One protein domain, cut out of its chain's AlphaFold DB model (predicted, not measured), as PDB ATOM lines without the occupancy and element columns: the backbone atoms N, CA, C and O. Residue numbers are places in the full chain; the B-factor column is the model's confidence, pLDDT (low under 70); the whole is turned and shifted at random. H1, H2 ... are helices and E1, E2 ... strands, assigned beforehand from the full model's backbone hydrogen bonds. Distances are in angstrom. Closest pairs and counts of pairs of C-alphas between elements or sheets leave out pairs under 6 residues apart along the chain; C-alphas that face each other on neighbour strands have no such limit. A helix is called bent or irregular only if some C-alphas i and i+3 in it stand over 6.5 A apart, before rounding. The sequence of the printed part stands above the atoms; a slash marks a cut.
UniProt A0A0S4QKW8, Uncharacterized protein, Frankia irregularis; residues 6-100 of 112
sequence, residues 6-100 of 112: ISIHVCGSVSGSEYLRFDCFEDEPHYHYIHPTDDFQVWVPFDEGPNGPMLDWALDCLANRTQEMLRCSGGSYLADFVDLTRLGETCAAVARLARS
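Overview. This is residues 6 to 100 of the 112 residues of an uncharacterized protein of Frankia irregularis (UniProt A0A0S4QKW8). A four-stranded antiparallel sheet forms a wall, with H2 and H3 covering one face and the other face bare. The longest helix, H5, packs on H2 and passes along the E1 edge of the sheet, while the short helices H4 and H1 lie near opposite ends of the strands, H4 packing on H3. The printed part has 95 residues, with four named strands followed by five named helices, in the order E1 E2 E3 E4 H1 H2 H3 H4 H5; the sheet order is E1 - E2 - E3 - E4, and the class is mixed, helices and strands. It is compact, with a radius of gyration of the C-alphas of 12.9 A, and rounded, spanning 33 by 29 by 21 A.

Along the chain. E1, residues 6 to 11, begins with C-alpha 6 at (42.133, 3.039, -46.018) and is 15.9 A long. E2, residues 18 to 25, is 18.8 A long. E3, residues 30 to 35, and E4, residues 40 to 45, each measure 16.5 A. H1, residues 48 to 51, is 4.9 A long. H2, residues 54 to 64, starts with C-alpha 54 at (33.488, -1.729, -44.216) and is 15.2 A long. H3, residues 66 to 72, measures 9.8 A, and H4, residues 76 to 79, 5.0 A. H5, residues 84 to 100, is 24.1 A long and ends with C-alpha 100 at (46.525, -4.199, -52.868).

Arrangement. The sheet is a meander, each strand the antiparallel neighbour and hairpin partner of the one before, and it is twisted, with C-alphas up to 4.3 A off its best plane. N 8 and O 22 of E1 and E2 are 2.9 A apart, N 32 and O 21 of E3 and E2 2.8 A, and N 42 and O 33 of E4 and E3 2.8 A, each within hydrogen-bond range. H2 and H3 are on the same face, making two layers, helices on one face of a sheet. H2 runs along the strands at a height over the sheet of 10.0 A, at 6 degrees to E2 on the local plane; its closest C-alphas to E2 are those of Leu 55 and Cys 24, 5.4 A apart. H3 runs across the strands at a height of 9.0 A, at 64 degrees to E2 on the local plane. H2 and H5 touch at a shallow tilt of 17 degrees, opposite ways, closest at the C-alphas of Ala 63 and Gly 88, 4.7 A. H5 only grazes the sheet, with residues 94 to 99. H3 and H4 touch, closest at the C-alphas of Gln 67 and Ala 79, 4.4 A. H1 and H2 are close but not clearly touching; the closest C-alphas, of Glu 48 and Met 54, are 6.3 A apart. In H2, H3 and H5 every O i to N i+4 pair is within hydrogen-bond range; H1 and H4 are too short for such a pair, and each has its 1 O i to N i+3 pair within range.

Size, cuts and confidence. The C-alphas farthest apart, of Val 14 and Gly 49, are 37.2 A apart. The printed part has no cut and no long link. Mean pLDDT of the printed part is 92.7; no printed residue is under 70.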
ATOM      1  N   ILE A   6      42.249   2.078 -44.926       89.69
ATOM      2  CA  ILE A   6      42.133   3.039 -46.018       89.69
ATOM      3  C   ILE A   6      41.034   4.023 -45.682       89.69
ATOM      4  O   ILE A   6      39.922   3.619 -45.354       89.69
ATOM      5  N   SER A   7      41.338   5.305 -45.853       93.31
ATOM      6  CA  SER A   7      40.322   6.346 -45.880       93.31
ATOM      7  C   SER A   7      40.001   6.723 -47.324       93.31
ATOM      8  O   SER A   7      40.905   6.979 -48.128       93.31
ATOM      9  N   ILE A   8      38.716   6.724 -47.673       94.12
ATOM     10  CA  ILE A   8      38.229   7.165 -48.980       94.12
ATOM     11  C   ILE A   8      37.522   8.503 -48.800       94.12
ATOM     12  O   ILE A   8      36.497   8.583 -48.126       94.12
ATOM     13  N   HIS A   9      38.050   9.532 -49.458       95.94
ATOM     14  CA  HIS A   9      37.541  10.897 -49.397       95.94
ATOM     15  C   HIS A   9      36.780  11.236 -50.684       95.94
ATOM     16  O   HIS A   9      37.291  11.041 -51.790       95.94
ATOM     17  N   VAL A  10      35.570  11.779 -50.550       94.94
ATOM     18  CA  VAL A  10      34.754  12.265 -51.670       94.94
ATOM     19  C   VAL A  10      34.706  13.785 -51.621       94.94
ATOM     20  O   VAL A  10      34.029  14.371 -50.773       94.94
ATOM     21  N   CYS A  11      35.410  14.419 -52.559       95.44
ATOM     22  CA  CYS A  11      35.550  15.870 -52.619       95.44
ATOM     23  C   CYS A  11      34.879  16.468 -53.858       95.44
ATOM     24  O   CYS A  11      34.887  15.881 -54.943       95.44
ATOM     25  N   GLY A  12      34.342  17.680 -53.714       93.50
ATOM     26  CA  GLY A  12      33.878  18.486 -54.837       93.50
ATOM     27  C   GLY A  12      35.051  18.884 -55.733       93.50
ATOM     28  O   GLY A  12      36.038  19.439 -55.257       93.50
ATOM     29  N   SER A  13      34.947  18.642 -57.040       89.62
ATOM     30  CA  SER A  13      36.056  18.874 -57.981       89.62
ATOM     31  C   SER A  13      36.447  20.347 -58.140       89.62
ATOM     32  O   SER A  13      37.588  20.637 -58.486       89.62
ATOM     33  N   VAL A  14      35.510  21.271 -57.900       90.12
ATOM     34  CA  VAL A  14      35.736  22.720 -58.027       90.12
ATOM     35  C   VAL A  14      36.177  23.337 -56.704       90.12
ATOM     36  O   VAL A  14      37.145  24.090 -56.677       90.12
ATOM     37  N   SER A  15      35.471  23.045 -55.609       91.19
ATOM     38  CA  SER A  15      35.765  23.647 -54.305       91.19
ATOM     39  C   SER A  15      36.900  22.949 -53.555       91.19
ATOM     40  O   SER A  15      37.466  23.537 -52.639       91.19
ATOM     41  N   GLY A  16      37.200  21.688 -53.886       94.38
ATOM     42  CA  GLY A  16      38.079  20.823 -53.096       94.38
ATOM     43  C   GLY A  16      37.483  20.396 -51.750       94.38
ATOM     44  O   GLY A  16      38.114  19.635 -51.024       94.38
ATOM     45  N   SER A  17      36.278  20.864 -51.413       96.25
ATOM     46  CA  SER A  17      35.614  20.559 -50.148       96.25
ATOM     47  C   SER A  17      35.228  19.090 -50.080       96.25
ATOM     48  O   SER A  17      34.675  18.544 -51.035       96.25
ATOM     49  N   GLU A  18      35.484  18.476 -48.935       97.62
ATOM     50  CA  GLU A  18      35.086  17.106 -48.650       97.62
ATOM     51  C   GLU A  18      33.621  17.043 -48.205       97.62
ATOM     52  O   GLU A  18      33.151  17.917 -47.478       97.62
ATOM     53  N   TYR A  19      32.912  16.007 -48.651       97.94
ATOM     54  CA  TYR A  19      31.500  15.783 -48.332       97.94
ATOM     55  C   TYR A  19      31.256  14.433 -47.667       97.94
ATOM     56  O   TYR A  19      30.431  14.339 -46.762       97.94
ATOM     57  N   LEU A  20      31.966  13.393 -48.105       98.12
ATOM     58  CA  LEU A  20      31.880  12.053 -47.532       98.12
ATOM     59  C   LEU A  20      33.286  11.547 -47.242       98.12
ATOM     60  O   LEU A  20      34.183  11.724 -48.069       98.12
ATOM     61  N   ARG A  21      33.435  10.860 -46.114       98.12
ATOM     62  CA  ARG A  21      34.648  10.120 -45.774       98.12
ATOM     63  C   ARG A  21      34.282   8.731 -45.293       98.12
ATOM     64  O   ARG A  21      33.408   8.602 -44.443       98.12
ATOM     65  N   PHE A  22      34.953   7.714 -45.815       97.50
ATOM     66  CA  PHE A  22      34.823   6.334 -45.359       97.50
ATOM     67  C   PHE A  22      36.153   5.886 -44.775       97.50
ATOM     68  O   PHE A  22      37.096   5.628 -45.522       97.50
ATOM     69  N   ASP A  23      36.212   5.787 -43.455       95.94
ATOM     70  CA  ASP A  23      37.373   5.325 -42.713       95.94
ATOM     71  C   ASP A  23      37.246   3.804 -42.531       95.94
ATOM     72  O   ASP A  23      36.602   3.298 -41.612       95.94
ATOM     73  N   CYS A  24      37.797   3.062 -43.499       94.12
ATOM     74  CA  CYS A  24      37.747   1.600 -43.570       94.12
ATOM     75  C   CYS A  24      38.894   0.988 -42.762       94.12
ATOM     76  O   CYS A  24      39.802   0.370 -43.333       94.12
ATOM     77  N   PHE A  25      38.881   1.250 -41.460       91.94
ATOM     78  CA  PHE A  25      39.912   0.817 -40.525       91.94
ATOM     79  C   PHE A  25      39.600  -0.548 -39.894       91.94
ATOM     80  O   PHE A  25      38.477  -1.037 -40.012       91.94
ATOM     81  N   GLU A  26      40.609  -1.182 -39.291       86.81
ATOM     82  CA  GLU A  26      40.499  -2.524 -38.704       86.81
ATOM     83  C   GLU A  26      39.782  -2.509 -37.344       86.81
ATOM     84  O   GLU A  26      38.972  -3.398 -37.084       86.81
ATOM     85  N   ASP A  27      40.068  -1.524 -36.486       87.00
ATOM     86  CA  ASP A  27      39.558  -1.494 -35.109       87.00
ATOM     87  C   ASP A  27      38.265  -0.670 -34.973       87.00
ATOM     88  O   ASP A  27      37.321  -1.105 -34.308       87.00
ATOM     89  N   GLU A  28      38.200   0.517 -35.586       91.81
ATOM     90  CA  GLU A  28      37.040   1.412 -35.486       91.81
ATOM     91  C   GLU A  28      36.576   1.884 -36.874       91.81
ATOM     92  O   GLU A  28      36.751   3.053 -37.219       91.81
ATOM     93  N   PRO A  29      35.979   1.011 -37.710       95.44
ATOM     94  CA  PRO A  29      35.435   1.426 -38.996       95.44
ATOM     95  C   PRO A  29      34.269   2.403 -38.806       95.44
ATOM     96  O   PRO A  29      33.360   2.190 -37.998       95.44
ATOM     97  N   HIS A  30      34.280   3.495 -39.564       97.56
ATOM     98  CA  HIS A  30      33.255   4.532 -39.474       97.56
ATOM     99  C   HIS A  30      33.224   5.409 -40.723       97.56
ATOM    100  O   HIS A  30      34.125   5.393 -41.560       97.56
ATOM    101  N   TYR A  31      32.167   6.194 -40.878       98.31
ATOM    102  CA  TYR A  31      32.068   7.137 -41.986       98.31
ATOM    103  C   TYR A  31      31.501   8.473 -41.532       98.31
ATOM    104  O   TYR A  31      30.853   8.579 -40.491       98.31
ATOM    105  N   HIS A  32      31.759   9.503 -42.333       98.44
ATOM    106  CA  HIS A  32      31.380  10.873 -42.025       98.44
ATOM    107  C   HIS A  32      30.514  11.462 -43.128       98.44
ATOM    108  O   HIS A  32      30.837  11.342 -44.313       98.44
ATOM    109  N   TYR A  33      29.465  12.173 -42.722       98.44
ATOM    110  CA  TYR A  33      28.854  13.213 -43.548       98.44
ATOM    111  C   TYR A  33      29.461  14.553 -43.152       98.44
ATOM    112  O   TYR A  33      29.269  15.011 -42.028       98.44
ATOM    113  N   ILE A  34      30.202  15.177 -44.058       98.38
ATOM    114  CA  ILE A  34      30.897  16.440 -43.816       98.38
ATOM    115  C   ILE A  34      30.093  17.559 -44.471       98.38
ATOM    116  O   ILE A  34      29.780  17.496 -45.657       98.38
ATOM    117  N   HIS A  35      29.755  18.581 -43.688       97.44
ATOM    118  CA  HIS A  35      29.004  19.753 -44.123       97.44
ATOM    119  C   HIS A  35      29.956  20.949 -44.241       97.44
ATOM    120  O   HIS A  35      30.079  21.732 -43.299       97.44
ATOM    121  N   PRO A  36      30.642  21.126 -45.387       93.94
ATOM    122  CA  PRO A  36      31.706  22.123 -45.510       93.94
ATOM    123  C   PRO A  36      31.214  23.569 -45.389       93.94
ATOM    124  O   PRO A  36      31.985  24.445 -45.016       93.94
ATOM    125  N   THR A  37      29.944  23.833 -45.706       91.94
ATOM    126  CA  THR A  37      29.350  25.175 -45.592       91.94
ATOM    127  C   THR A  37      29.025  25.547 -44.147       91.94
ATOM    128  O   THR A  37      29.141  26.712 -43.777       91.94
ATOM    129  N   ASP A  38      28.621  24.562 -43.345       92.25
ATOM    130  CA  ASP A  38      28.126  24.759 -41.980       92.25
ATOM    131  C   ASP A  38      29.190  24.423 -40.914       92.25
ATOM    132  O   ASP A  38      28.918  24.522 -39.720       92.25
ATOM    133  N   ASP A  39      30.393  24.033 -41.354       92.75
ATOM    134  CA  ASP A  39      31.570  23.718 -40.534       92.75
ATOM    135  C   ASP A  39      31.311  22.655 -39.451       92.75
ATOM    136  O   ASP A  39      31.711  22.777 -38.292       92.75
ATOM    137  N   PHE A  40      30.611  21.580 -39.826       96.06
ATOM    138  CA  PHE A  40      30.437  20.415 -38.959       96.06
ATOM    139  C   PHE A  40      30.508  19.099 -39.734       96.06
ATOM    140  O   PHE A  40      30.408  19.054 -40.960       96.06
ATOM    141  N   GLN A  41      30.669  18.004 -38.996       97.75
ATOM    142  CA  GLN A  41      30.611  16.649 -39.532       97.75
ATOM    143  C   GLN A  41      29.769  15.751 -38.628       97.75
ATOM    144  O   GLN A  41      29.742  15.929 -37.408       97.75
ATOM    145  N   VAL A  42      29.091  14.783 -39.231       98.12
ATOM    146  CA  VAL A  42      28.370  13.719 -38.535       98.12
ATOM    147  C   VAL A  42      29.198  12.451 -38.642       98.12
ATOM    148  O   VAL A  42      29.294  11.878 -39.725       98.12
ATOM    149  N   TRP A  43      29.775  12.026 -37.520       97.94
ATOM    150  CA  TRP A  43      30.461  10.743 -37.387       97.94
ATOM    151  C   TRP A  43      29.439   9.623 -37.192       97.94
ATOM    152  O   TRP A  43      28.551   9.736 -36.340       97.94
ATOM    153  N   VAL A  44      29.559   8.551 -37.970       98.06
ATOM    154  CA  VAL A  44      28.665   7.397 -37.896       98.06
ATOM    155  C   VAL A  44      29.487   6.126 -37.666       98.06
ATOM    156  O   VAL A  44      30.256   5.752 -38.557       98.06
ATOM    157  N   PRO A  45      29.322   5.447 -36.513       97.06
ATOM    158  CA  PRO A  45      29.987   4.173 -36.269       97.06
ATOM    159  C   PRO A  45      29.471   3.128 -37.251       97.06
ATOM    160  O   PRO A  45      28.271   3.092 -37.552       97.06
ATOM    161  N   PHE A  46      30.355   2.253 -37.711       97.25
ATOM    162  CA  PHE A  46      29.977   1.146 -38.572       97.25
ATOM    163  C   PHE A  46      30.064  -0.186 -37.828       97.25
ATOM    164  O   PHE A  46      31.060  -0.496 -37.184       97.25
ATOM    165  N   ASP A  47      29.002  -0.982 -37.928       95.25
ATOM    166  CA  ASP A  47      28.959  -2.336 -37.377       95.25
ATOM    167  C   ASP A  47      29.140  -3.344 -38.515       95.25
ATOM    168  O   ASP A  47      28.231  -3.545 -39.327       95.25
ATOM    169  N   GLU A  48      30.311  -3.973 -38.589       94.31
ATOM    170  CA  GLU A  48      30.608  -4.975 -39.618       94.31
ATOM    171  C   GLU A  48      29.814  -6.276 -39.429       94.31
ATOM    172  O   GLU A  48      29.618  -7.023 -40.389       94.31
ATOM    173  N   GLY A  49      29.305  -6.554 -38.222       94.19
ATOM    174  CA  GLY A  49      28.560  -7.776 -37.921       94.19
ATOM    175  C   GLY A  49      27.350  -7.993 -38.845       94.19
ATOM    176  O   GLY A  49      27.270  -9.034 -39.503       94.19
ATOM    177  N   PRO A  50      26.406  -7.037 -38.928       94.88
ATOM    178  CA  PRO A  50      25.264  -7.108 -39.834       94.88
ATOM    179  C   PRO A  50      25.547  -6.576 -41.246       94.88
ATOM    180  O   PRO A  50      24.821  -6.942 -42.167       94.88
ATOM    181  N   ASN A  51      26.552  -5.712 -41.432       94.62
ATOM    182  CA  ASN A  51      26.761  -5.003 -42.703       94.62
ATOM    183  C   ASN A  51      27.889  -5.582 -43.575       94.62
ATOM    184  O   ASN A  51      28.014  -5.192 -44.736       94.62
ATOM    185  N   GLY A  52      28.677  -6.525 -43.051       95.00
ATOM    186  CA  GLY A  52      29.864  -7.055 -43.721       95.00
ATOM    187  C   GLY A  52      31.062  -6.097 -43.657       95.00
ATOM    188  O   GLY A  52      31.009  -5.106 -42.933       95.00
ATOM    189  N   PRO A  53      32.150  -6.380 -44.403       93.12
ATOM    190  CA  PRO A  53      33.368  -5.572 -44.359       93.12
ATOM    191  C   PRO A  53      33.137  -4.117 -44.787       93.12
ATOM    192  O   PRO A  53      32.572  -3.858 -45.854       93.12
ATOM    193  N   MET A  54      33.659  -3.172 -44.007       94.75
ATOM    194  CA  MET A  54      33.488  -1.729 -44.216       94.75
ATOM    195  C   MET A  54      33.909  -1.268 -45.622       94.75
ATOM    196  O   MET A  54      33.193  -0.498 -46.260       94.75
ATOM    197  N   LEU A  55      35.035  -1.769 -46.152       93.12
ATOM    198  CA  LEU A  55      35.515  -1.389 -47.490       93.12
ATOM    199  C   LEU A  55      34.531  -1.790 -48.597       93.12
ATOM    200  O   LEU A  55      34.290  -1.010 -49.518       93.12
ATOM    201  N   ASP A  56      33.964  -2.993 -48.520       93.00
ATOM    202  CA  ASP A  56      33.015  -3.466 -49.528       93.00
ATOM    203  C   ASP A  56      31.701  -2.672 -49.441       93.00
ATOM    204  O   ASP A  56      31.155  -2.273 -50.472       93.00
ATOM    205  N   TRP A  57      31.250  -2.345 -48.226       95.88
ATOM    206  CA  TRP A  57      30.094  -1.474 -48.008       95.88
ATOM    207  C   TRP A  57      30.323  -0.042 -48.516       95.88
ATOM    208  O   TRP A  57      29.446   0.537 -49.160       95.88
ATOM    209  N   ALA A  58      31.505   0.534 -48.280       95.81
ATOM    210  CA  ALA A  58      31.863   1.867 -48.759       95.81
ATOM    211  C   ALA A  58      31.877   1.928 -50.294       95.81
ATOM    212  O   ALA A  58      31.328   2.857 -50.885       95.81
ATOM    213  N   LEU A  59      32.448   0.916 -50.952       93.56
ATOM    214  CA  LEU A  59      32.456   0.811 -52.414       93.56
ATOM    215  C   LEU A  59      31.041   0.669 -52.993       93.56
ATOM    216  O   LEU A  59      30.750   1.282 -54.020       93.56
ATOM    217  N   ASP A  60      30.156  -0.081 -52.332       93.44
ATOM    218  CA  ASP A  60      28.745  -0.174 -52.723       93.44
ATOM    219  C   ASP A  60      28.022   1.175 -52.572       93.44
ATOM    220  O   ASP A  60      27.317   1.621 -53.482       93.44
ATOM    221  N   CYS A  61      28.273   1.892 -51.474       94.88
ATOM    222  CA  CYS A  61      27.752   3.245 -51.281       94.88
ATOM    223  C   CYS A  61      28.231   4.206 -52.369       94.88
ATOM    224  O   CYS A  61      27.435   4.999 -52.874       94.88
ATOM    225  N   LEU A  62      29.505   4.129 -52.753       93.44
ATOM    226  CA  LEU A  62      30.050   4.953 -53.826       93.44
ATOM    227  C   LEU A  62      29.410   4.617 -55.180       93.44
ATOM    228  O   LEU A  62      29.068   5.509 -55.947       93.44
ATOM    229  N   ALA A  63      29.193   3.339 -55.478       91.12
ATOM    230  CA  ALA A  63      28.594   2.936 -56.746       91.12
ATOM    231  C   ALA A  63      27.100   3.291 -56.840       91.12
ATOM    232  O   ALA A  63      26.625   3.657 -57.914       91.12
ATOM    233  N   ASN A  64      26.364   3.187 -55.728       91.50
ATOM    234  CA  ASN A  64      24.900   3.145 -55.762       91.50
ATOM    235  C   ASN A  64      24.205   4.263 -54.975       91.50
ATOM    236  O   ASN A  64      23.033   4.540 -55.223       91.50
ATOM    237  N   ARG A  65      24.889   4.916 -54.027       94.50
ATOM    238  CA  ARG A  65      24.269   5.865 -53.080       94.50
ATOM    239  C   ARG A  65      24.946   7.227 -52.984       94.50
ATOM    240  O   ARG A  65      24.456   8.080 -52.248       94.50
ATOM    241  N   THR A  66      26.007   7.497 -53.748       95.00
ATOM    242  CA  THR A  66      26.724   8.785 -53.673       95.00
ATOM    243  C   THR A  66      25.809   9.992 -53.829       95.00
ATOM    244  O   THR A  66      25.947  10.947 -53.078       95.00
ATOM    245  N   GLN A  67      24.845   9.956 -54.751       95.81
ATOM    246  CA  GLN A  67      23.915  11.072 -54.942       95.81
ATOM    247  C   GLN A  67      23.066  11.352 -53.695       95.81
ATOM    248  O   GLN A  67      22.905  12.505 -53.305       95.81
ATOM    249  N   GLU A  68      22.512  10.311 -53.073       96.69
ATOM    250  CA  GLU A  68      21.720  10.437 -51.846       96.69
ATOM    251  C   GLU A  68      22.587  10.955 -50.697       96.69
ATOM    252  O   GLU A  68      22.233  11.933 -50.042       96.69
ATOM    253  N   MET A  69      23.764  10.359 -50.514       97.44
ATOM    254  CA  MET A  69      24.677  10.730 -49.440       97.44
ATOM    255  C   MET A  69      25.184  12.173 -49.577       97.44
ATOM    256  O   MET A  69      25.236  12.890 -48.581       97.44
ATOM    257  N   LEU A  70      25.475  12.634 -50.801       97.00
ATOM    258  CA  LEU A  70      25.835  14.030 -51.065       97.00
ATOM    259  C   LEU A  70      24.710  14.996 -50.688       97.00
ATOM    260  O   LEU A  70      24.980  16.071 -50.163       97.00
ATOM    261  N   ARG A  71      23.444  14.640 -50.931       96.81
ATOM    262  CA  ARG A  71      22.311  15.477 -50.503       96.81
ATOM    263  C   ARG A  71      22.249  15.574 -48.980       96.81
ATOM    264  O   ARG A  71      22.041  16.666 -48.457       96.81
ATOM    265  N   CYS A  72      22.495  14.467 -48.278       96.69
ATOM    266  CA  CYS A  72      22.559  14.449 -46.817       96.69
ATOM    267  C   CYS A  72      23.698  15.314 -46.260       96.69
ATOM    268  O   CYS A  72      23.495  15.945 -45.233       96.69
ATOM    269  N   SER A  73      24.841  15.410 -46.948       96.62
ATOM    270  CA  SER A  73      25.999  16.222 -46.537       96.62
ATOM    271  C   SER A  73      25.972  17.677 -47.047       96.62
ATOM    272  O   SER A  73      27.004  18.345 -47.105       96.62
ATOM    273  N   GLY A  74      24.820  18.183 -47.506       94.19
ATOM    274  CA  GLY A  74      24.690  19.554 -48.031       94.19
ATOM    275  C   GLY A  74      25.278  19.777 -49.438       94.19
ATOM    276  O   GLY A  74      25.317  20.903 -49.933       94.19
ATOM    277  N   GLY A  75      25.702  18.713 -50.117       94.94
ATOM    278  CA  GLY A  75      26.238  18.696 -51.480       94.94
ATOM    279  C   GLY A  75      25.187  18.485 -52.575       94.94
ATOM    280  O   GLY A  75      25.523  17.970 -53.639       94.94
ATOM    281  N   SER A  76      23.920  18.859 -52.357       94.81
ATOM    282  CA  SER A  76      22.827  18.611 -53.318       94.81
ATOM    283  C   SER A  76      23.121  19.117 -54.732       94.81
ATOM    284  O   SER A  76      22.775  18.454 -55.703       94.81
ATOM    285  N   TYR A  77      23.816  20.251 -54.852       92.00
ATOM    286  CA  TYR A  77      24.204  20.811 -56.147       92.00
ATOM    287  C   TYR A  77      25.196  19.930 -56.920       92.00
ATOM    288  O   TYR A  77      25.255  20.049 -58.133       92.00
ATOM    289  N   LEU A  78      25.975  19.070 -56.250       93.75
ATOM    290  CA  LEU A  78      26.875  18.100 -56.885       93.75
ATOM    291  C   LEU A  78      26.145  16.809 -57.244       93.75
ATOM    292  O   LEU A  78      26.460  16.203 -58.264       93.75
ATOM    293  N   ALA A  79      25.186  16.393 -56.410       93.62
ATOM    294  CA  ALA A  79      24.479  15.124 -56.553       93.62
ATOM    295  C   ALA A  79      23.858  14.957 -57.948       93.62
ATOM    296  O   ALA A  79      23.942  13.883 -58.538       93.62
ATOM    297  N   ASP A  80      23.307  16.031 -58.507       90.19
ATOM    298  CA  ASP A  80      22.641  16.000 -59.811       90.19
ATOM    299  C   ASP A  80      23.618  15.864 -60.998       90.19
ATOM    300  O   ASP A  80      23.201  15.510 -62.099       90.19
ATOM    301  N   PHE A  81      24.919  16.085 -60.781       91.06
ATOM    302  CA  PHE A  81      25.968  15.927 -61.797       91.06
ATOM    303  C   PHE A  81      26.755  14.620 -61.667       91.06
ATOM    304  O   PHE A  81      27.668  14.374 -62.459       91.06
ATOM    305  N   VAL A  82      26.441  13.778 -60.679       90.50
ATOM    306  CA  VAL A  82      27.122  12.492 -60.517       90.50
ATOM    307  C   VAL A  82      26.683  11.535 -61.622       90.50
ATOM    308  O   VAL A  82      25.525  11.126 -61.678       90.50
ATOM    309  N   ASP A  83      27.641  11.123 -62.448       89.38
ATOM    310  CA  ASP A  83      27.508  10.001 -63.374       89.38
ATOM    311  C   ASP A  83      27.820   8.691 -62.636       89.38
ATOM    312  O   ASP A  83      28.982   8.355 -62.391       89.38
ATOM    313  N   LEU A  84      26.771   7.954 -62.262       82.88
ATOM    314  CA  LEU A  84      26.904   6.699 -61.515       82.88
ATOM    315  C   LEU A  84      27.574   5.583 -62.329       82.88
ATOM    316  O   LEU A  84      28.234   4.725 -61.748       82.88
ATOM    317  N   THR A  85      27.473   5.595 -63.663       85.75
ATOM    318  CA  THR A  85      28.162   4.605 -64.504       85.75
ATOM    319  C   THR A  85      29.669   4.810 -64.424       85.75
ATOM    320  O   THR A  85      30.408   3.884 -64.083       85.75
ATOM    321  N   ARG A  86      30.128   6.046 -64.643       86.62
ATOM    322  CA  ARG A  86      31.551   6.391 -64.532       86.62
ATOM    323  C   ARG A  86      32.078   6.226 -63.106       86.62
ATOM    324  O   ARG A  86      33.236   5.844 -62.903       86.62
ATOM    325  N   LEU A  87      31.243   6.510 -62.110       86.12
ATOM    326  CA  LEU A  87      31.607   6.319 -60.713       86.12
ATOM    327  C   LEU A  87      31.797   4.835 -60.387       86.12
ATOM    328  O   LEU A  87      32.799   4.492 -59.767       86.12
ATOM    329  N   GLY A  88      30.928   3.949 -60.879       84.31
ATOM    330  CA  GLY A  88      31.081   2.499 -60.728       84.31
ATOM    331  C   GLY A  88      32.397   1.964 -61.310       84.31
ATOM    332  O   GLY A  88      33.107   1.204 -60.648       84.31
ATOM    333  N   GLU A  89      32.785   2.417 -62.506       84.62
ATOM    334  CA  GLU A  89      34.085   2.072 -63.110       84.62
ATOM    335  C   GLU A  89      35.264   2.547 -62.246       84.62
ATOM    336  O   GLU A  89      36.236   1.816 -62.031       84.62
ATOM    337  N   THR A  90      35.158   3.762 -61.704       85.44
ATOM    338  CA  THR A  90      36.166   4.341 -60.807       85.44
ATOM    339  C   THR A  90      36.256   3.550 -59.499       85.44
ATOM    340  O   THR A  90      37.358   3.247 -59.040       85.44
ATOM    341  N   CYS A  91      35.121   3.135 -58.933       84.56
ATOM    342  CA  CYS A  91      35.059   2.320 -57.720       84.56
ATOM    343  C   CYS A  91      35.768   0.978 -57.902       84.56
ATOM    344  O   CYS A  91      36.500   0.553 -57.013       84.56
ATOM    345  N   ALA A  92      35.642   0.333 -59.065       82.88
ATOM    346  CA  ALA A  92      36.371  -0.904 -59.347       82.88
ATOM    347  C   ALA A  92      37.901  -0.702 -59.330       82.88
ATOM    348  O   ALA A  92      38.648  -1.563 -58.850       82.88
ATOM    349  N   ALA A  93      38.384   0.445 -59.822       84.50
ATOM    350  CA  ALA A  93      39.801   0.799 -59.760       84.50
ATOM    351  C   ALA A  93      40.258   1.088 -58.318       84.50
ATOM    352  O   ALA A  93      41.294   0.563 -57.895       84.50
ATOM    353  N   VAL A  94      39.467   1.849 -57.552       83.19
ATOM    354  CA  VAL A  94      39.712   2.124 -56.125       83.19
ATOM    355  C   VAL A  94      39.757   0.820 -55.330       83.19
ATOM    356  O   VAL A  94      40.713   0.597 -54.596       83.19
ATOM    357  N   ALA A  95      38.803  -0.089 -55.543       84.50
ATOM    358  CA  ALA A  95      38.735  -1.384 -54.871       84.50
ATOM    359  C   ALA A  95      40.005  -2.217 -55.077       84.50
ATOM    360  O   ALA A  95      40.552  -2.793 -54.135       84.50
ATOM    361  N   ARG A  96      40.508  -2.270 -56.316       84.94
ATOM    362  CA  ARG A  96      41.757  -2.970 -56.634       84.94
ATOM    363  C   ARG A  96      42.955  -2.373 -55.903       84.94
ATOM    364  O   ARG A  96      43.748  -3.127 -55.342       84.94
ATOM    365  N   LEU A  97      43.101  -1.048 -55.937       84.19
ATOM    366  CA  LEU A  97      44.201  -0.360 -55.260       84.19
ATOM    367  C   LEU A  97      44.117  -0.573 -53.747       84.19
ATOM    368  O   LEU A  97      45.106  -0.947 -53.124       84.19
ATOM    369  N   ALA A  98      42.920  -0.418 -53.188       80.44
ATOM    370  CA  ALA A  98      42.665  -0.567 -51.771       80.44
ATOM    371  C   ALA A  98      43.052  -1.959 -51.258       80.44
ATOM    372  O   ALA A  98      43.856  -2.111 -50.340       80.44
ATOM    373  N   ARG A  99      42.569  -3.005 -51.932       82.38
ATOM    374  CA  ARG A  99      42.905  -4.392 -51.590       82.38
ATOM    375  C   ARG A  99      44.404  -4.676 -51.726       82.38
ATOM    376  O   ARG A  99      44.962  -5.413 -50.919       82.38
ATOM    377  N   SER A 100      45.071  -4.076 -52.715       82.00
ATOM    378  CA  SER A 100      46.525  -4.199 -52.868       82.00
ATOM    379  C   SER A 100      47.293  -3.568 -51.702       82.00
ATOM    380  O   SER A 100      48.279  -4.151 -51.256       82.00
TER     381      SER A 100